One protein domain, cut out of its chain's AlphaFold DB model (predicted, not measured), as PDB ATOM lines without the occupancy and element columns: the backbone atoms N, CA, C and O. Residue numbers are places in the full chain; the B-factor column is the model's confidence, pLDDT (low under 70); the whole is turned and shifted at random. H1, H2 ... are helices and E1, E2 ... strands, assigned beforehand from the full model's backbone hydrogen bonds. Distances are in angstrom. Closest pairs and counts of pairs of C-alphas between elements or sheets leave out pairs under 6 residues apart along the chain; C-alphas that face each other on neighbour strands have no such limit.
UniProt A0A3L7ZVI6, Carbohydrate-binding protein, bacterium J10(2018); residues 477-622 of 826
ATOM      1  N   TYR A 477     151.597 192.597 203.427       98.56
ATOM      2  CA  TYR A 477     150.981 191.949 204.592       98.56
ATOM      3  C   TYR A 477     149.448 192.067 204.606       98.56
ATOM      4  O   TYR A 477     148.877 193.165 204.541       98.56
ATOM      5  N   PHE A 478     148.767 190.930 204.756       98.25
ATOM      6  CA  PHE A 478     147.307 190.833 204.719       98.25
ATOM      7  C   PHE A 478     146.764 189.991 205.873       98.25
ATOM      8  O   PHE A 478     147.079 188.809 206.002       98.25
ATOM      9  N   GLU A 479     145.907 190.590 206.697       98.19
ATOM     10  CA  GLU A 479     145.244 189.913 207.815       98.19
ATOM     11  C   GLU A 479     144.089 189.020 207.338       98.19
ATOM     12  O   GLU A 479     143.349 189.358 206.413       98.19
ATOM     13  N   VAL A 480     143.923 187.872 207.996       97.25
ATOM     14  CA  VAL A 480     142.880 186.874 207.731       97.25
ATOM     15  C   VAL A 480     142.146 186.572 209.032       97.25
ATOM     16  O   VAL A 480     142.622 185.814 209.883       97.25
ATOM     17  N   GLY A 481     140.960 187.165 209.173       94.88
ATOM     18  CA  GLY A 481     140.208 187.134 210.426       94.88
ATOM     19  C   GLY A 481     141.014 187.715 211.593       94.88
ATOM     20  O   GLY A 481     141.931 188.513 211.408       94.88
ATOM     21  N   ASP A 482     140.704 187.272 212.809       93.94
ATOM     22  CA  ASP A 482     141.225 187.928 214.015       93.94
ATOM     23  C   ASP A 482     142.614 187.444 214.454       93.94
ATOM     24  O   ASP A 482     143.192 188.029 215.366       93.94
ATOM     25  N   SER A 483     143.160 186.379 213.852       95.88
ATOM     26  CA  SER A 483     144.336 185.682 214.408       95.88
ATOM     27  C   SER A 483     145.386 185.199 213.407       95.88
ATOM     28  O   SER A 483     146.392 184.641 213.844       95.88
ATOM     29  N   MET A 484     145.192 185.403 212.102       98.50
ATOM     30  CA  MET A 484     146.132 184.980 211.059       98.50
ATOM     31  C   MET A 484     146.450 186.128 210.104       98.50
ATOM     32  O   MET A 484     145.697 187.095 210.013       98.50
ATOM     33  N   ALA A 485     147.562 186.010 209.389       98.56
ATOM     34  CA  ALA A 485     147.938 186.906 208.305       98.56
ATOM     35  C   ALA A 485     148.920 186.206 207.363       98.56
ATOM     36  O   ALA A 485     149.533 185.214 207.753       98.56
ATOM     37  N   TYR A 486     149.090 186.731 206.155       98.62
ATOM     38  CA  TYR A 486     150.085 186.250 205.198       98.62
ATOM     39  C   TYR A 486     150.856 187.399 204.548       98.62
ATOM     40  O   TYR A 486     150.384 188.536 204.514       98.62
ATOM     41  N   ILE A 487     152.035 187.073 204.018       98.31
ATOM     42  CA  ILE A 487     152.814 187.920 203.117       98.31
ATOM     43  C   ILE A 487     152.579 187.430 201.686       98.31
ATOM     44  O   ILE A 487     152.860 186.272 201.377       98.31
ATOM     45  N   SER A 488     152.061 188.291 200.812       96.50
ATOM     46  CA  SER A 488     151.845 187.970 199.399       96.50
ATOM     47  C   SER A 488     153.022 188.420 198.547       96.50
ATOM     48  O   SER A 488     153.407 189.588 198.591       96.50
ATOM     49  N   ASP A 489     153.486 187.542 197.663       92.00
ATOM     50  CA  ASP A 489     154.158 187.968 196.440       92.00
ATOM     51  C   ASP A 489     153.074 188.518 195.504       92.00
ATOM     52  O   ASP A 489     152.368 187.788 194.803       92.00
ATOM     53  N   ILE A 490     152.871 189.833 195.570       88.31
ATOM     54  CA  ILE A 490     151.795 190.531 194.851       88.31
ATOM     55  C   ILE A 490     151.889 190.352 193.330       88.31
ATOM     56  O   ILE A 490     150.871 190.361 192.634       88.31
ATOM     57  N   LYS A 491     153.104 190.146 192.817       85.25
ATOM     58  CA  LYS A 491     153.410 189.993 191.395       85.25
ATOM     59  C   LYS A 491     153.025 188.602 190.911       85.25
ATOM     60  O   LYS A 491     152.321 188.475 189.909       85.25
ATOM     61  N   ASN A 492     153.440 187.567 191.640       85.19
ATOM     62  CA  ASN A 492     153.136 186.176 191.297       85.19
ATOM     63  C   ASN A 492     151.765 185.704 191.811       85.19
ATOM     64  O   ASN A 492     151.284 184.652 191.389       85.19
ATOM     65  N   ARG A 493     151.091 186.521 192.633       89.56
ATOM     66  CA  ARG A 493     149.756 186.269 193.205       89.56
ATOM     67  C   ARG A 493     149.711 185.004 194.064       89.56
ATOM     68  O   ARG A 493     148.703 184.291 194.080       89.56
ATOM     69  N   ASP A 494     150.798 184.742 194.778       95.31
ATOM     70  CA  ASP A 494     150.946 183.611 195.685       95.31
ATOM     71  C   ASP A 494     151.533 184.026 197.046       95.31
ATOM     72  O   ASP A 494     151.923 185.172 197.277       95.31
ATOM     73  N   VAL A 495     151.506 183.086 197.986       98.06
ATOM     74  CA  VAL A 495     152.093 183.174 199.323       98.06
ATOM     75  C   VAL A 495     153.223 182.163 199.376       98.06
ATOM     76  O   VAL A 495     152.987 180.969 199.173       98.06
ATOM     77  N   ARG A 496     154.441 182.635 199.648       98.31
ATOM     78  CA  ARG A 496     155.652 181.807 199.624       98.31
ATOM     79  C   ARG A 496     156.278 181.660 200.996       98.31
ATOM     80  O   ARG A 496     156.211 182.585 201.807       98.31
ATOM     81  N   THR A 497     156.906 180.513 201.248       98.25
ATOM     82  CA  THR A 497     157.585 180.240 202.528       98.25
ATOM     83  C   THR A 497     158.681 181.259 202.804       98.25
ATOM     84  O   THR A 497     158.792 181.710 203.941       98.25
ATOM     85  N   GLU A 498     159.405 181.688 201.767       96.81
ATOM     86  CA  GLU A 498     160.388 182.777 201.816       96.81
ATOM     87  C   GLU A 498     159.787 184.031 202.479       96.81
ATOM     88  O   GLU A 498     160.107 184.346 203.621       96.81
ATOM     89  N   GLY A 499     158.821 184.691 201.835       97.94
ATOM     90  CA  GLY A 499     158.201 185.911 202.368       97.94
ATOM     91  C   GLY A 499     157.516 185.739 203.725       97.94
ATOM     92  O   GLY A 499     157.586 186.639 204.560       97.94
ATOM     93  N   MET A 500     156.883 184.590 203.987       98.81
ATOM     94  CA  MET A 500     156.279 184.303 205.295       98.81
ATOM     95  C   MET A 500     157.330 184.244 206.408       98.81
ATOM     96  O   MET A 500     157.168 184.874 207.456       98.81
ATOM     97  N   SER A 501     158.420 183.516 206.170       98.81
ATOM     98  CA  SER A 501     159.521 183.364 207.120       98.81
ATOM     99  C   SER A 501     160.324 184.665 207.286       98.81
ATOM    100  O   SER A 501     160.696 185.018 208.406       98.81
ATOM    101  N   TYR A 502     160.489 185.453 206.219       98.81
ATOM    102  CA  TYR A 502     161.086 186.791 206.257       98.81
ATOM    103  C   TYR A 502     160.238 187.761 207.076       98.81
ATOM    104  O   TYR A 502     160.764 188.472 207.931       98.81
ATOM    105  N   GLY A 503     158.916 187.753 206.878       98.81
ATOM    106  CA  GLY A 503     157.986 188.547 207.676       98.81
ATOM    107  C   GLY A 503     158.052 188.194 209.164       98.81
ATOM    108  O   GLY A 503     158.037 189.091 210.005       98.81
ATOM    109  N   MET A 504     158.199 186.906 209.502       98.94
ATOM    110  CA  MET A 504     158.430 186.469 210.882       98.94
ATOM    111  C   MET A 504     159.771 186.972 211.429       98.94
ATOM    112  O   MET A 504     159.804 187.488 212.545       98.94
ATOM    113  N   MET A 505     160.855 186.897 210.656       98.94
ATOM    114  CA  MET A 505     162.157 187.431 211.068       98.94
ATOM    115  C   MET A 505     162.092 188.947 211.321       98.94
ATOM    116  O   MET A 505     162.524 189.421 212.368       98.94
ATOM    117  N   VAL A 506     161.489 189.715 210.409       98.81
ATOM    118  CA  VAL A 506     161.268 191.161 210.582       98.81
ATOM    119  C   VAL A 506     160.449 191.436 211.844       98.81
ATOM    120  O   VAL A 506     160.841 192.258 212.674       98.81
ATOM    121  N   ALA A 507     159.328 190.733 212.020       98.88
ATOM    122  CA  ALA A 507     158.441 190.934 213.157       98.88
ATOM    123  C   ALA A 507     159.136 190.626 214.486       98.88
ATOM    124  O   ALA A 507     158.987 191.393 215.436       98.88
ATOM    125  N   VAL A 508     159.927 189.549 214.568       98.81
ATOM    126  CA  VAL A 508     160.662 189.251 215.800       98.81
ATOM    127  C   VAL A 508     161.762 190.270 216.045       98.81
ATOM    128  O   VAL A 508     161.881 190.693 217.186       98.81
ATOM    129  N   GLN A 509     162.507 190.727 215.030       98.62
ATOM    130  CA  GLN A 509     163.570 191.738 215.173       98.62
ATOM    131  C   GLN A 509     163.032 193.086 215.672       98.62
ATOM    132  O   GLN A 509     163.594 193.658 216.610       98.62
ATOM    133  N   LEU A 510     161.898 193.532 215.123       98.31
ATOM    134  CA  LEU A 510     161.239 194.804 215.447       98.31
ATOM    135  C   LEU A 510     160.213 194.706 216.594       98.31
ATOM    136  O   LEU A 510     159.417 195.625 216.790       98.31
ATOM    137  N   ASP A 511     160.221 193.600 217.343       98.25
ATOM    138  CA  ASP A 511     159.361 193.358 218.513       98.25
ATOM    139  C   ASP A 511     157.842 193.462 218.232       98.25
ATOM    140  O   ASP A 511     157.050 193.942 219.043       98.25
ATOM    141  N   LYS A 512     157.402 192.988 217.062       98.50
ATOM    142  CA  LYS A 512     156.002 192.984 216.603       98.50
ATOM    143  C   LYS A 512     155.343 191.612 216.827       98.50
ATOM    144  O   LYS A 512     154.992 190.913 215.874       98.50
ATOM    145  N   LYS A 513     155.152 191.216 218.091       98.50
ATOM    146  CA  LYS A 513     154.649 189.874 218.467       98.50
ATOM    147  C   LYS A 513     153.348 189.455 217.771       98.50
ATOM    148  O   LYS A 513     153.241 188.323 217.315       98.50
ATOM    149  N   ASP A 514     152.363 190.347 217.674       98.38
ATOM    150  CA  ASP A 514     151.071 190.012 217.054       98.38
ATOM    151  C   ASP A 514     151.212 189.681 215.557       98.38
ATOM    152  O   ASP A 514     150.670 188.680 215.090       98.38
ATOM    153  N   VAL A 515     152.024 190.454 214.826       98.75
ATOM    154  CA  VAL A 515     152.349 190.193 213.414       98.75
ATOM    155  C   VAL A 515     153.031 188.832 213.271       98.75
ATOM    156  O   VAL A 515     152.623 188.025 212.437       98.75
ATOM    157  N   PHE A 516     154.016 188.538 214.125       98.88
ATOM    158  CA  PHE A 516     154.706 187.247 214.132       98.88
ATOM    159  C   PHE A 516     153.735 186.078 214.335       98.88
ATOM    160  O   PHE A 516     153.710 185.137 213.541       98.88
ATOM    161  N   ASP A 517     152.910 186.146 215.381       98.81
ATOM    162  CA  ASP A 517     151.983 185.075 215.740       98.81
ATOM    163  C   ASP A 517     150.947 184.832 214.632       98.81
ATOM    164  O   ASP A 517     150.585 183.684 214.357       98.81
ATOM    165  N   ARG A 518     150.481 185.896 213.968       98.81
ATOM    166  CA  ARG A 518     149.554 185.815 212.830       98.81
ATOM    167  C   ARG A 518     150.170 185.105 211.629       98.81
ATOM    168  O   ARG A 518     149.524 184.219 211.062       98.81
ATOM    169  N   LEU A 519     151.402 185.466 211.270       98.88
ATOM    170  CA  LEU A 519     152.144 184.838 210.175       98.88
ATOM    171  C   LEU A 519     152.434 183.363 210.473       98.88
ATOM    172  O   LEU A 519     152.216 182.499 209.620       98.88
ATOM    173  N   TRP A 520     152.851 183.053 211.703       98.81
ATOM    174  CA  TRP A 520     153.114 181.678 212.120       98.81
ATOM    175  C   TRP A 520     151.859 180.805 212.051       98.81
ATOM    176  O   TRP A 520     151.883 179.721 211.466       98.81
ATOM    177  N   ARG A 521     150.732 181.276 212.603       98.69
ATOM    178  CA  ARG A 521     149.473 180.512 212.590       98.69
ATOM    179  C   ARG A 521     148.985 180.237 211.171       98.69
ATOM    180  O   ARG A 521     148.521 179.126 210.913       98.69
ATOM    181  N   TRP A 522     149.109 181.202 210.257       98.69
ATOM    182  CA  TRP A 522     148.758 180.988 208.851       98.69
ATOM    183  C   TRP A 522     149.679 179.949 208.202       98.69
ATOM    184  O   TRP A 522     149.189 178.979 207.623       98.69
ATOM    185  N   SER A 523     150.997 180.093 208.384       98.69
ATOM    186  CA  SER A 523     152.010 179.169 207.849       98.69
ATOM    187  C   SER A 523     151.768 177.738 208.325       98.69
ATOM    188  O   SER A 523     151.689 176.807 207.524       98.69
ATOM    189  N   ARG A 524     151.548 177.550 209.630       98.12
ATOM    190  CA  ARG A 524     151.254 176.240 210.218       98.12
ATOM    191  C   ARG A 524     149.955 175.634 209.682       98.12
ATOM    192  O   ARG A 524     149.889 174.428 209.457       98.12
ATOM    193  N   ARG A 525     148.914 176.454 209.504       97.56
ATOM    194  CA  ARG A 525     147.588 175.990 209.076       97.56
ATOM    195  C   ARG A 525     147.550 175.589 207.606       97.56
ATOM    196  O   ARG A 525     146.912 174.589 207.288       97.56
ATOM    197  N   TYR A 526     148.157 176.387 206.733       98.06
ATOM    198  CA  TYR A 526     147.960 176.271 205.285       98.06
ATOM    199  C   TYR A 526     149.185 175.772 204.526       98.06
ATOM    200  O   TYR A 526     149.028 175.202 203.450       98.06
ATOM    201  N   MET A 527     150.390 175.957 205.067       98.50
ATOM    202  CA  MET A 527     151.627 175.583 204.377       98.50
ATOM    203  C   MET A 527     152.263 174.336 204.989       98.50
ATOM    204  O   MET A 527     152.726 173.475 204.250       98.50
ATOM    205  N   GLN A 528     152.288 174.214 206.320       98.44
ATOM    206  CA  GLN A 528     152.976 173.103 206.979       98.44
ATOM    207  C   GLN A 528     152.256 171.769 206.753       98.44
ATOM    208  O   GLN A 528     151.090 171.593 207.118       98.44
ATOM    209  N   HIS A 529     152.984 170.780 206.240       98.00
ATOM    210  CA  HIS A 529     152.506 169.407 206.151       98.00
ATOM    211  C   HIS A 529     152.430 168.807 207.556       98.00
ATOM    212  O   HIS A 529     153.436 168.674 208.252       98.00
ATOM    213  N   GLN A 530     151.228 168.417 207.977       96.50
ATOM    214  CA  GLN A 530     150.993 167.864 209.318       96.50
ATOM    215  C   GLN A 530     151.245 166.348 209.411       96.50
ATOM    216  O   GLN A 530     151.188 165.793 210.502       96.50
ATOM    217  N   SER A 531     151.477 165.665 208.284       95.19
ATOM    218  CA  SER A 531     151.721 164.217 208.234       95.19
ATOM    219  C   SER A 531     152.404 163.796 206.926       95.19
ATOM    220  O   SER A 531     152.515 164.588 205.985       95.19
ATOM    221  N   GLY A 532     152.826 162.530 206.850       94.56
ATOM    222  CA  GLY A 532     153.426 161.925 205.658       94.56
ATOM    223  C   GLY A 532     154.929 162.179 205.540       94.56
ATOM    224  O   GLY A 532     155.560 162.688 206.457       94.56
ATOM    225  N   GLU A 533     155.529 161.832 204.394       93.50
ATOM    226  CA  GLU A 533     156.987 161.971 204.203       93.50
ATOM    227  C   GLU A 533     157.483 163.421 204.320       93.50
ATOM    228  O   GLU A 533     158.654 163.643 204.613       93.50
ATOM    229  N   ARG A 534     156.596 164.403 204.118       95.88
ATOM    230  CA  ARG A 534     156.903 165.836 204.217       95.88
ATOM    231  C   ARG A 534     156.528 166.454 205.562       95.88
ATOM    232  O   ARG A 534     156.654 167.666 205.689       95.88
ATOM    233  N   GLU A 535     156.074 165.668 206.545       96.62
ATOM    234  CA  GLU A 535     155.660 166.185 207.858       96.62
ATOM    235  C   GLU A 535     156.694 167.171 208.424       96.62
ATOM    236  O   GLU A 535     157.892 166.899 208.402       96.62
ATOM    237  N   GLY A 536     156.239 168.332 208.893       95.25
ATOM    238  CA  GLY A 536     157.090 169.384 209.452       95.25
ATOM    239  C   GLY A 536     157.683 170.369 208.435       95.25
ATOM    240  O   GLY A 536     158.049 171.463 208.850       95.25
ATOM    241  N   TYR A 537     157.728 170.040 207.137       98.00
ATOM    242  CA  TYR A 537     158.069 170.996 206.070       98.00
ATOM    243  C   TYR A 537     156.854 171.782 205.595       98.00
ATOM    244  O   TYR A 537     155.713 171.436 205.913       98.00
ATOM    245  N   PHE A 538     157.098 172.824 204.804       98.56
ATOM    246  CA  PHE A 538     156.081 173.749 204.334       98.56
ATOM    247  C   PHE A 538     155.957 173.685 202.807       98.56
ATOM    248  O   PHE A 538     156.946 173.623 202.086       98.56
ATOM    249  N   ALA A 539     154.728 173.687 202.296       98.19
ATOM    250  CA  ALA A 539     154.450 173.903 200.882       98.19
ATOM    251  C   ALA A 539     155.006 175.271 200.459       98.19
ATOM    252  O   ALA A 539     154.520 176.291 200.939       98.19
ATOM    253  N   TRP A 540     156.008 175.297 199.576       97.44
ATOM    254  CA  TRP A 540     156.764 176.519 199.274       97.44
ATOM    255  C   TRP A 540     155.918 177.631 198.645       97.44
ATOM    256  O   TRP A 540     156.265 178.799 198.782       97.44
ATOM    257  N   SER A 541     154.812 177.280 197.976       97.94
ATOM    258  CA  SER A 541     153.867 178.221 197.365       97.94
ATOM    259  C   SER A 541     152.423 177.761 197.564       97.94
ATOM    260  O   SER A 541     152.054 176.627 197.232       97.94
ATOM    261  N   CYS A 542     151.594 178.680 198.053       97.81
ATOM    262  CA  CYS A 542     150.145 178.550 198.186       97.81
ATOM    263  C   CYS A 542     149.440 179.732 197.511       97.81
ATOM    264  O   CYS A 542     149.980 180.833 197.443       97.81
ATOM    265  N   SER A 543     148.204 179.554 197.055       96.56
ATOM    266  CA  SER A 543     147.330 180.692 196.765       96.56
ATOM    267  C   SER A 543     146.938 181.421 198.054       96.56
ATOM    268  O   SER A 543     147.040 180.884 199.158       96.56
ATOM    269  N   ILE A 544     146.455 182.658 197.916       94.12
ATOM    270  CA  ILE A 544     146.079 183.532 199.043       94.12
ATOM    271  C   ILE A 544     144.962 182.968 199.945       94.12
ATOM    272  O   ILE A 544     144.812 183.394 201.087       94.12
ATOM    273  N   ASP A 545     144.180 182.003 199.455       93.38
ATOM    274  CA  ASP A 545     143.165 181.270 200.225       93.38
ATOM    275  C   ASP A 545     143.736 180.053 200.985       93.38
ATOM    276  O   ASP A 545     143.000 179.356 201.686       93.38
ATOM    277  N   GLY A 546     145.045 179.807 200.874       94.25
ATOM    278  CA  GLY A 546     145.769 178.754 201.579       94.25
ATOM    279  C   GLY A 546     145.839 177.414 200.848       94.25
ATOM    280  O   GLY A 546     146.308 176.439 201.432       94.25
ATOM    281  N   LYS A 547     145.388 177.321 199.590       96.75
ATOM    282  CA  LYS A 547     145.534 176.092 198.797       96.75
ATOM    283  C   LYS A 547     146.970 175.966 198.250       96.75
ATOM    284  O   LYS A 547     147.430 176.883 197.577       96.75
ATOM    285  N   PRO A 548     147.670 174.832 198.452       96.50
ATOM    286  CA  PRO A 548     149.006 174.636 197.889       96.50
ATOM    287  C   PRO A 548     149.013 174.679 196.355       96.50
ATOM    288  O   PRO A 548     148.277 173.928 195.706       96.50
ATOM    289  N   ASN A 549     149.877 175.518 195.781       96.94
ATOM    290  CA  ASN A 549     150.233 175.478 194.357       96.94
ATOM    291  C   ASN A 549     151.231 174.343 194.091       96.94
ATOM    292  O   ASN A 549     151.195 173.703 193.042       96.94
ATOM    293  N   SER A 550     152.101 174.071 195.069       94.88
ATOM    294  CA  SER A 550     153.022 172.938 195.091       94.88
ATOM    295  C   SER A 550     153.116 172.356 196.497       94.88
ATOM    296  O   SER A 550     153.027 173.076 197.482       94.88
ATOM    297  N   TYR A 551     153.321 171.042 196.590       93.81
ATOM    298  CA  TYR A 551     153.520 170.347 197.867       93.81
ATOM    299  C   TYR A 551     154.999 170.228 198.273       93.81
ATOM    300  O   TYR A 551     155.274 169.737 199.364       93.81
ATOM    301  N   GLY A 552     155.945 170.607 197.405       94.75
ATOM    302  CA  GLY A 552     157.375 170.640 197.742       94.75
ATOM    303  C   GLY A 552     157.721 171.779 198.705       94.75
ATOM    304  O   GLY A 552     156.886 172.653 198.932       94.75
ATOM    305  N   ALA A 553     158.943 171.775 199.231       96.25
ATOM    306  CA  ALA A 553     159.472 172.798 200.137       96.25
ATOM    307  C   ALA A 553     160.635 173.566 199.492       96.25
ATOM    308  O   ALA A 553     161.229 173.071 198.534       96.25
ATOM    309  N   ALA A 554     160.942 174.750 200.023       97.12
ATOM    310  CA  ALA A 554     162.071 175.590 199.622       97.12
ATOM    311  C   ALA A 554     162.902 175.886 200.871       97.12
ATOM    312  O   ALA A 554     162.401 176.516 201.803       97.12
ATOM    313  N   SER A 555     164.131 175.365 200.890       98.31
ATOM    314  CA  SER A 555     164.921 175.172 202.110       98.31
ATOM    315  C   SER A 555     165.239 176.456 202.881       98.31
ATOM    316  O   SER A 555     165.367 176.414 204.106       98.31
ATOM    317  N   ASP A 556     165.344 177.594 202.200       98.19
ATOM    318  CA  ASP A 556     165.518 178.911 202.817       98.19
ATOM    319  C   ASP A 556     164.334 179.312 203.705       98.19
ATOM    320  O   ASP A 556     164.529 179.852 204.797       98.19
ATOM    321  N   GLY A 557     163.110 178.985 203.293       98.25
ATOM    322  CA  GLY A 557     161.908 179.207 204.087       98.25
ATOM    323  C   GLY A 557     161.959 178.464 205.423       98.25
ATOM    324  O   GLY A 557     161.774 179.073 206.480       98.25
ATOM    325  N   GLU A 558     162.254 177.158 205.408       98.62
ATOM    326  CA  GLU A 558     162.451 176.384 206.641       98.62
ATOM    327  C   GLU A 558     163.563 176.974 207.519       98.62
ATOM    328  O   GLU A 558     163.366 177.135 208.726       98.62
ATOM    329  N   LEU A 559     164.704 177.329 206.919       98.69
ATOM    330  CA  LEU A 559     165.851 177.914 207.613       98.69
ATOM    331  C   LEU A 559     165.455 179.185 208.392       98.69
ATOM    332  O   LEU A 559     165.751 179.302 209.585       98.69
ATOM    333  N   TYR A 560     164.742 180.118 207.755       98.88
ATOM    334  CA  TYR A 560     164.285 181.349 208.404       98.88
ATOM    335  C   TYR A 560     163.169 181.104 209.423       98.88
ATOM    336  O   TYR A 560     163.171 181.762 210.468       98.88
ATOM    337  N   PHE A 561     162.242 180.167 209.187       98.94
ATOM    338  CA  PHE A 561     161.214 179.823 210.178       98.94
ATOM    339  C   PHE A 561     161.842 179.343 211.485       98.94
ATOM    340  O   PHE A 561     161.496 179.856 212.550       98.94
ATOM    341  N   ILE A 562     162.787 178.401 211.407       98.88
ATOM    342  CA  ILE A 562     163.455 177.825 212.579       98.88
ATOM    343  C   ILE A 562     164.165 178.927 213.371       98.88
ATOM    344  O   ILE A 562     163.905 179.091 214.563       98.88
ATOM    345  N   THR A 563     164.996 179.744 212.716       98.88
ATOM    346  CA  THR A 563     165.730 180.826 213.394       98.88
ATOM    347  C   THR A 563     164.789 181.872 213.996       98.88
ATOM    348  O   THR A 563     164.987 182.306 215.130       98.88
ATOM    349  N   SER A 564     163.730 182.251 213.277       98.94
ATOM    350  CA  SER A 564     162.743 183.225 213.762       98.94
ATOM    351  C   SER A 564     161.996 182.720 214.998       98.94
ATOM    352  O   SER A 564     161.733 183.494 215.916       98.94
ATOM    353  N   LEU A 565     161.679 181.423 215.054       98.94
ATOM    354  CA  LEU A 565     161.041 180.780 216.205       98.94
ATOM    355  C   LEU A 565     161.977 180.693 217.420       98.94
ATOM    356  O   LEU A 565     161.543 180.984 218.534       98.94
ATOM    357  N   ILE A 566     163.263 180.373 217.222       98.88
ATOM    358  CA  ILE A 566     164.272 180.424 218.297       98.88
ATOM    359  C   ILE A 566     164.332 181.840 218.884       98.88
ATOM    360  O   ILE A 566     164.249 182.029 220.097       98.88
ATOM    361  N   PHE A 567     164.402 182.861 218.030       98.88
ATOM    362  CA  PHE A 567     164.395 184.246 218.485       98.88
ATOM    363  C   PHE A 567     163.093 184.662 219.166       98.88
ATOM    364  O   PHE A 567     163.146 185.394 220.151       98.88
ATOM    365  N   ALA A 568     161.936 184.190 218.702       98.88
ATOM    366  CA  ALA A 568     160.660 184.466 219.356       98.88
ATOM    367  C   ALA A 568     160.606 183.845 220.759       98.88
ATOM    368  O   ALA A 568     160.190 184.516 221.704       98.88
ATOM    369  N   SER A 569     161.115 182.615 220.914       98.69
ATOM    370  CA  SER A 569     161.315 181.975 222.221       98.69
ATOM    371  C   SER A 569     162.198 182.836 223.123       98.69
ATOM    372  O   SER A 569     161.799 183.174 224.237       98.69
ATOM    373  N   ASN A 570     163.359 183.266 222.626       98.50
ATOM    374  CA  ASN A 570     164.299 184.082 223.393       98.50
ATOM    375  C   ASN A 570     163.703 185.447 223.784       98.50
ATOM    376  O   ASN A 570     163.930 185.934 224.891       98.50
ATOM    377  N   ARG A 571     162.913 186.064 222.895       98.19
ATOM    378  CA  ARG A 571     162.353 187.407 223.100       98.19
ATOM    379  C   ARG A 571     161.127 187.427 223.998       98.19
ATOM    380  O   ARG A 571     161.014 188.324 224.836       98.19
ATOM    381  N   TRP A 572     160.192 186.506 223.778       98.31
ATOM    382  CA  TRP A 572     158.845 186.545 224.355       98.31
ATOM    383  C   TRP A 572     158.536 185.365 225.281       98.31
ATOM    384  O   TRP A 572     157.504 185.391 225.951       98.31
ATOM    385  N   GLY A 573     159.413 184.360 225.350       98.00
ATOM    386  CA  GLY A 573     159.163 183.112 226.066       98.00
ATOM    387  C   GLY A 573     158.169 182.200 225.341       98.00
ATOM    388  O   GLY A 573     157.546 182.575 224.349       98.00
ATOM    389  N   ASN A 574     158.003 180.978 225.851       97.81
ATOM    390  CA  ASN A 574     157.187 179.938 225.209       97.81
ATOM    391  C   ASN A 574     155.763 179.811 225.786       97.81
ATOM    392  O   ASN A 574     154.914 179.135 225.204       97.81
ATOM    393  N   ASP A 575     155.462 180.518 226.876       95.94
ATOM    394  CA  ASP A 575     154.166 180.472 227.565       95.94
ATOM    395  C   ASP A 575     153.186 181.527 227.020       95.94
ATOM    396  O   ASP A 575     152.578 182.297 227.761       95.94
ATOM    397  N   THR A 576     153.046 181.600 225.689       91.88
ATOM    398  CA  THR A 576     152.278 182.666 225.008       91.88
ATOM    399  C   THR A 576     151.130 182.155 224.127       91.88
ATOM    400  O   THR A 576     150.544 182.907 223.346       91.88
ATOM    401  N   GLY A 577     150.800 180.863 224.236       94.38
ATOM    402  CA  GLY A 577     149.863 180.158 223.349       94.38
ATOM    403  C   GLY A 577     150.525 179.555 222.103       94.38
ATOM    404  O   GLY A 577     149.922 178.719 221.435       94.38
ATOM    405  N   ILE A 578     151.774 179.933 221.819       97.56
ATOM    406  CA  ILE A 578     152.673 179.255 220.884       97.56
ATOM    407  C   ILE A 578     153.961 178.953 221.654       97.56
ATOM    408  O   ILE A 578     154.588 179.867 222.185       97.56
ATOM    409  N   ASN A 579     154.349 177.680 221.703       98.38
ATOM    410  CA  ASN A 579     155.661 177.283 222.204       98.38
ATOM    411  C   ASN A 579     156.654 177.338 221.038       98.38
ATOM    412  O   ASN A 579     156.796 176.369 220.294       98.38
ATOM    413  N   TYR A 580     157.272 178.500 220.835       98.75
ATOM    414  CA  TYR A 580     158.101 178.769 219.662       98.75
ATOM    415  C   TYR A 580     159.290 177.811 219.559       98.75
ATOM    416  O   TYR A 580     159.547 177.280 218.479       98.75
ATOM    417  N   LEU A 581     159.970 177.537 220.678       98.50
ATOM    418  CA  LEU A 581     161.119 176.632 220.692       98.50
ATOM    419  C   LEU A 581     160.720 175.206 220.304       98.50
ATOM    420  O   LEU A 581     161.374 174.600 219.458       98.50
ATOM    421  N   ALA A 582     159.612 174.697 220.847       98.19
ATOM    422  CA  ALA A 582     159.124 173.363 220.499       98.19
ATOM    423  C   ALA A 582     158.725 173.255 219.017       98.19
ATOM    424  O   ALA A 582     158.920 172.211 218.399       98.19
ATOM    425  N   GLU A 583     158.187 174.324 218.421       98.62
ATOM    426  CA  GLU A 583     157.888 174.347 216.985       98.62
ATOM    427  C   GLU A 583     159.173 174.361 216.136       98.62
ATOM    428  O   GLU A 583     159.248 173.632 215.145       98.62
ATOM    429  N   ALA A 584     160.208 175.109 216.542       98.75
ATOM    430  CA  ALA A 584     161.515 175.093 215.879       98.75
ATOM    431  C   ALA A 584     162.153 173.693 215.927       98.75
ATOM    432  O   ALA A 584     162.520 173.136 214.890       98.75
ATOM    433  N   GLN A 585     162.205 173.093 217.121       98.06
ATOM    434  CA  GLN A 585     162.718 171.739 217.345       98.06
ATOM    435  C   GLN A 585     161.943 170.704 216.525       98.06
ATOM    436  O   GLN A 585     162.553 169.862 215.872       98.06
ATOM    437  N   ARG A 586     160.608 170.817 216.450       97.44
ATOM    438  CA  ARG A 586     159.776 169.926 215.629       97.44
ATOM    439  C   ARG A 586     160.179 169.954 214.156       97.44
ATOM    440  O   ARG A 586     160.263 168.888 213.551       97.44
ATOM    441  N   ILE A 587     160.412 171.128 213.563       98.19
ATOM    442  CA  ILE A 587     160.818 171.226 212.148       98.19
ATOM    443  C   ILE A 587     162.163 170.515 211.938       98.19
ATOM    444  O   ILE A 587     162.303 169.703 211.019       98.19
ATOM    445  N   VAL A 588     163.133 170.775 212.816       97.00
ATOM    446  CA  VAL A 588     164.483 170.200 212.738       97.00
ATOM    447  C   VAL A 588     164.470 168.684 212.958       97.00
ATOM    448  O   VAL A 588     165.065 167.939 212.181       97.00
ATOM    449  N   ASP A 589     163.747 168.191 213.960       93.94
ATOM    450  CA  ASP A 589     163.645 166.757 214.234       93.94
ATOM    451  C   ASP A 589     162.976 166.013 213.086       93.94
ATOM    452  O   ASP A 589     163.471 164.981 212.630       93.94
ATOM    453  N   GLN A 590     161.885 166.567 212.553       95.81
ATOM    454  CA  GLN A 590     161.225 165.980 211.395       95.81
ATOM    455  C   GLN A 590     162.127 165.990 210.162       95.81
ATOM    456  O   GLN A 590     162.060 165.054 209.367       95.81
ATOM    457  N   SER A 591     162.954 167.020 209.969       94.31
ATOM    458  CA  SER A 591     163.953 167.072 208.895       94.31
ATOM    459  C   SER A 591     164.920 165.882 208.965       94.31
ATOM    460  O   SER A 591     165.087 165.155 207.986       94.31
ATOM    461  N   MET A 592     165.469 165.598 210.148       88.19
ATOM    462  CA  MET A 592     166.445 164.517 210.346       88.19
ATOM    463  C   MET A 592     165.872 163.114 210.091       88.19
ATOM    464  O   MET A 592     166.592 162.213 209.664       88.19
ATOM    465  N   LEU A 593     164.565 162.920 210.285       89.75
ATOM    466  CA  LEU A 593     163.884 161.639 210.049       89.75
ATOM    467  C   LEU A 593     163.626 161.326 208.562       89.75
ATOM    468  O   LEU A 593     163.072 160.268 208.239       89.75
ATOM    469  N   LYS A 594     164.003 162.224 207.643       89.56
ATOM    470  CA  LYS A 594     163.716 162.094 206.205       89.56
ATOM    471  C   LYS A 594     164.786 161.358 205.400       89.56
ATOM    472  O   LYS A 594     164.651 161.234 204.186       89.56
ATOM    473  N   VAL A 595     165.819 160.820 206.047       85.56
ATOM    474  CA  VAL A 595     166.820 159.977 205.376       85.56
ATOM    475  C   VAL A 595     166.137 158.784 204.696       85.56
ATOM    476  O   VAL A 595     165.390 158.035 205.328       85.56
ATOM    477  N   GLY A 596     166.389 158.610 203.396       82.69
ATOM    478  CA  GLY A 596     165.874 157.487 202.606       82.69
ATOM    479  C   GLY A 596     164.380 157.545 202.260       82.69
ATOM    480  O   GLY A 596     163.824 156.526 201.851       82.69
ATOM    481  N   LYS A 597     163.704 158.692 202.432       87.81
ATOM    482  CA  LYS A 597     162.310 158.874 201.987       87.81
ATOM    483  C   LYS A 597     162.233 159.110 200.475       87.81
ATOM    484  O   LYS A 597     163.209 159.479 199.828       87.81
ATOM    485  N   THR A 598     161.054 158.885 199.893       90.12
ATOM    486  CA  THR A 598     160.881 158.957 198.430       90.12
ATOM    487  C   THR A 598     160.684 160.391 197.939       90.12
ATOM    488  O   THR A 598     161.232 160.778 196.909       90.12
ATOM    489  N   HIS A 599     159.906 161.189 198.673       90.56
ATOM    490  CA  HIS A 599     159.481 162.534 198.264       90.56
ATOM    491  C   HIS A 599     160.008 163.651 199.168       90.56
ATOM    492  O   HIS A 599     159.508 164.779 199.098       90.56
ATOM    493  N   ALA A 600     160.953 163.323 200.046       94.12
ATOM    494  CA  ALA A 600     161.560 164.248 200.983       94.12
ATOM    495  C   ALA A 600     162.978 163.783 201.334       94.12
ATOM    496  O   ALA A 600     163.272 162.592 201.291       94.12
ATOM    497  N   ALA A 601     163.827 164.726 201.708       94.69
ATOM    498  CA  ALA A 601     165.176 164.515 202.204       94.69
ATOM    499  C   ALA A 601     165.410 165.436 203.417       94.69
ATOM    500  O   ALA A 601     164.606 166.343 203.667       94.69
ATOM    501  N   PRO A 602     166.468 165.211 204.213       96.00
ATOM    502  CA  PRO A 602     166.867 166.165 205.241       96.00
ATOM    503  C   PRO A 602     167.176 167.552 204.653       96.00
ATOM    504  O   PRO A 602     167.739 167.654 203.568       96.00
ATOM    505  N   LEU A 603     166.818 168.606 205.390       97.25
ATOM    506  CA  LEU A 603     167.050 170.018 205.045       97.25
ATOM    507  C   LEU A 603     168.540 170.326 204.861       97.25
ATOM    508  O   LEU A 603     168.923 171.132 204.020       97.25
ATOM    509  N   ILE A 604     169.365 169.683 205.685       98.19
ATOM    510  CA  ILE A 604     170.816 169.706 205.583       98.19
ATOM    511  C   ILE A 604     171.246 168.373 204.990       98.19
ATOM    512  O   ILE A 604     170.937 167.317 205.547       98.19
ATOM    513  N   ASN A 605     171.986 168.409 203.887       97.75
ATOM    514  CA  ASN A 605     172.621 167.222 203.346       97.75
ATOM    515  C   ASN A 605     173.603 166.666 204.391       97.75
ATOM    516  O   ASN A 605     174.535 167.356 204.791       97.75
ATOM    517  N   LEU A 606     173.390 165.435 204.859       90.69
ATOM    518  CA  LEU A 606     174.142 164.884 205.994       90.69
ATOM    519  C   LEU A 606     175.600 164.527 205.664       90.69
ATOM    520  O   LEU A 606     176.416 164.431 206.579       90.69
ATOM    521  N   GLU A 607     175.925 164.331 204.385       93.19
ATOM    522  CA  GLU A 607     177.290 164.056 203.927       93.19
ATOM    523  C   GLU A 607     178.102 165.351 203.862       93.19
ATOM    524  O   GLU A 607     179.157 165.460 204.487       93.19
ATOM    525  N   HIS A 608     177.573 166.356 203.163       96.81
ATOM    526  CA  HIS A 608     178.258 167.633 202.959       96.81
ATOM    527  C   HIS A 608     178.097 168.603 204.133       96.81
ATOM    528  O   HIS A 608     178.913 169.505 204.302       96.81
ATOM    529  N   ARG A 609     177.055 168.416 204.954       97.88
ATOM    530  CA  ARG A 609     176.630 169.326 206.035       97.88
ATOM    531  C   ARG A 609     176.314 170.733 205.530       97.88
ATOM    532  O   ARG A 609     176.586 171.733 206.187       97.88
ATOM    533  N   LEU A 610     175.723 170.777 204.341       98.62
ATOM    534  CA  LEU A 610     175.300 171.978 203.634       98.62
ATOM    535  C   LEU A 610     173.789 171.927 203.421       98.62
ATOM    536  O   LEU A 610     173.223 170.848 203.228       98.62
ATOM    537  N   ILE A 611     173.131 173.083 203.458       98.69
ATOM    538  CA  ILE A 611     171.703 173.179 203.141       98.69
ATOM    539  C   ILE A 611     171.431 172.705 201.712       98.69
ATOM    540  O   ILE A 611     172.279 172.842 200.833       98.69
ATOM    541  N   THR A 612     170.277 172.091 201.480       98.31
ATOM    542  CA  THR A 612     169.821 171.685 200.142       98.31
ATOM    543  C   THR A 612     169.184 172.855 199.390       98.31
ATOM    544  O   THR A 612     168.721 173.793 200.028       98.31
ATOM    545  N   PHE A 613     169.064 172.776 198.061       97.06
ATOM    546  CA  PHE A 613     168.192 173.701 197.319       97.06
ATOM    547  C   PHE A 613     166.707 173.433 197.634       97.06
ATOM    548  O   PHE A 613     165.987 174.291 198.133       97.06
ATOM    549  N   THR A 614     166.248 172.199 197.431       96.50
ATOM    550  CA  THR A 614     164.965 171.732 197.982       96.50
ATOM    551  C   THR A 614     165.190 170.435 198.745       96.50
ATOM    552  O   THR A 614     166.014 169.616 198.323       96.50
ATOM    553  N   PRO A 615     164.476 170.194 199.857       95.75
ATOM    554  CA  PRO A 615     164.725 169.032 200.697       95.75
ATOM    555  C   PRO A 615     163.956 167.814 200.155       95.75
ATOM    556  O   PRO A 615     163.072 167.255 200.808       95.75
ATOM    557  N   ASP A 616     164.284 167.418 198.924       95.38
ATOM    558  CA  ASP A 616     163.816 166.226 198.217       95.38
ATOM    559  C   ASP A 616     164.970 165.556 197.449       95.38
ATOM    560  O   ASP A 616     166.085 166.067 197.396       95.38
ATOM    561  N   ASN A 617     164.723 164.386 196.857       92.31
ATOM    562  CA  ASN A 617     165.781 163.587 196.228       92.31
ATOM    563  C   ASN A 617     166.407 164.220 194.972       92.31
ATOM    564  O   ASN A 617     167.453 163.755 194.529       92.31
ATOM    565  N   TYR A 618     165.785 165.241 194.374       93.12
ATOM    566  CA  TYR A 618     166.349 165.959 193.235       93.12
ATOM    567  C   TYR A 618     167.076 167.228 193.684       93.12
ATOM    568  O   TYR A 618     168.267 167.379 193.395       93.12
ATOM    569  N   GLY A 619     166.394 168.121 194.405       93.00
ATOM    570  CA  GLY A 619     166.995 169.366 194.889       93.00
ATOM    571  C   GLY A 619     168.011 169.165 196.010       93.00
ATOM    572  O   GLY A 619     168.861 170.021 196.211       93.00
ATOM    573  N   GLY A 620     168.005 168.007 196.675       94.44
ATOM    574  CA  GLY A 620     169.018 167.604 197.653       94.44
ATOM    575  C   GLY A 620     170.334 167.119 197.040       94.44
ATOM    576  O   GLY A 620     171.212 166.664 197.768       94.44
ATOM    577  N   THR A 621     170.474 167.176 195.708       94.19
ATOM    578  CA  THR A 621     171.724 166.834 194.996       94.19
ATOM    579  C   THR A 621     172.617 168.043 194.721       94.19
ATOM    580  O   THR A 621     173.692 167.881 194.148       94.19
ATOM    581  N   PHE A 622     172.164 169.248 195.068       96.25
ATOM    582  CA  PHE A 622     172.875 170.510 194.883       96.25
ATOM    583  C   PHE A 622     172.354 171.545 195.893       96.25
ATOM    584  O   PHE A 622     171.498 171.239 196.730       96.25
TER     585      PHE A 622
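AT A GLANCE: This is residues 477 to 622 of the 826 residues of the protein "Carbohydrate-binding protein" of bacterium J10(2018) (UniProt A0A3L7ZVI6). Helices H1, H2 and H3 form an up-and-down bundle, with H4 folding back alongside H3; a small sheet, E1 E2 E3, packs with one face on H1 and H2. Residues 593 to 622, with no named element, follow H4 at the far end from the sheet. The 146 printed residues hold four named helices and four named strands, in the order E1 E2 E3 H1 H2 E4 H3 H4; the sheet is antiparallel, and the class is mixed. The whole is compact, with a radius of gyration of the C-alphas of 14.6 A and spans of 40 by 34 by 24 A.

HOW THE PARTS SIT: E1 (residues 477 to 480), E2 (484 to 489) and E3 (494 to 496) form a meander, each strand the antiparallel neighbour of the one before. N 478 and O 486 are 2.9 A apart, and N 489 and O 494 2.9 A, within hydrogen-bond range. H2 (513 to 527) is on the sheet at a height of 5.8 A, across the strands; H1 (497 to 509) is on the same face. H1 and H2 touch, C-alphas 504 and 516 being closest at 5.0 A, at a shallow tilt of 19 degrees, opposite ways. H1 touches H3 (555 to 572), C-alphas 498 and 557 being closest at 4.5 A. H3 and H4 (580 to 592) form a helical hairpin, C-alphas 562 and 584 being closest at 4.7 A. E4 (548 to 550) pairs with no named strand; E3 and E4 are near each other. In H1, H2, H3 and H4 every O i to N i+4 pair is within hydrogen-bond range.

IN THESE COORDINATES: E1 begins at C-alpha 477 (150.981, 191.949, 204.592). E2 is 16.9 A long, H1 18.1 A, H2 20.3 A, H3 25.7 A and H4 19.0 A, ending at C-alpha 592 (166.445, 164.517, 210.346).

THE WHOLE: The two farthest C-alphas, of Asp 482 and Glu 607, are 44.4 A apart. The link from H2 to E4 is long, and the printed part has no cut. No printed residue is under 70 in pLDDT.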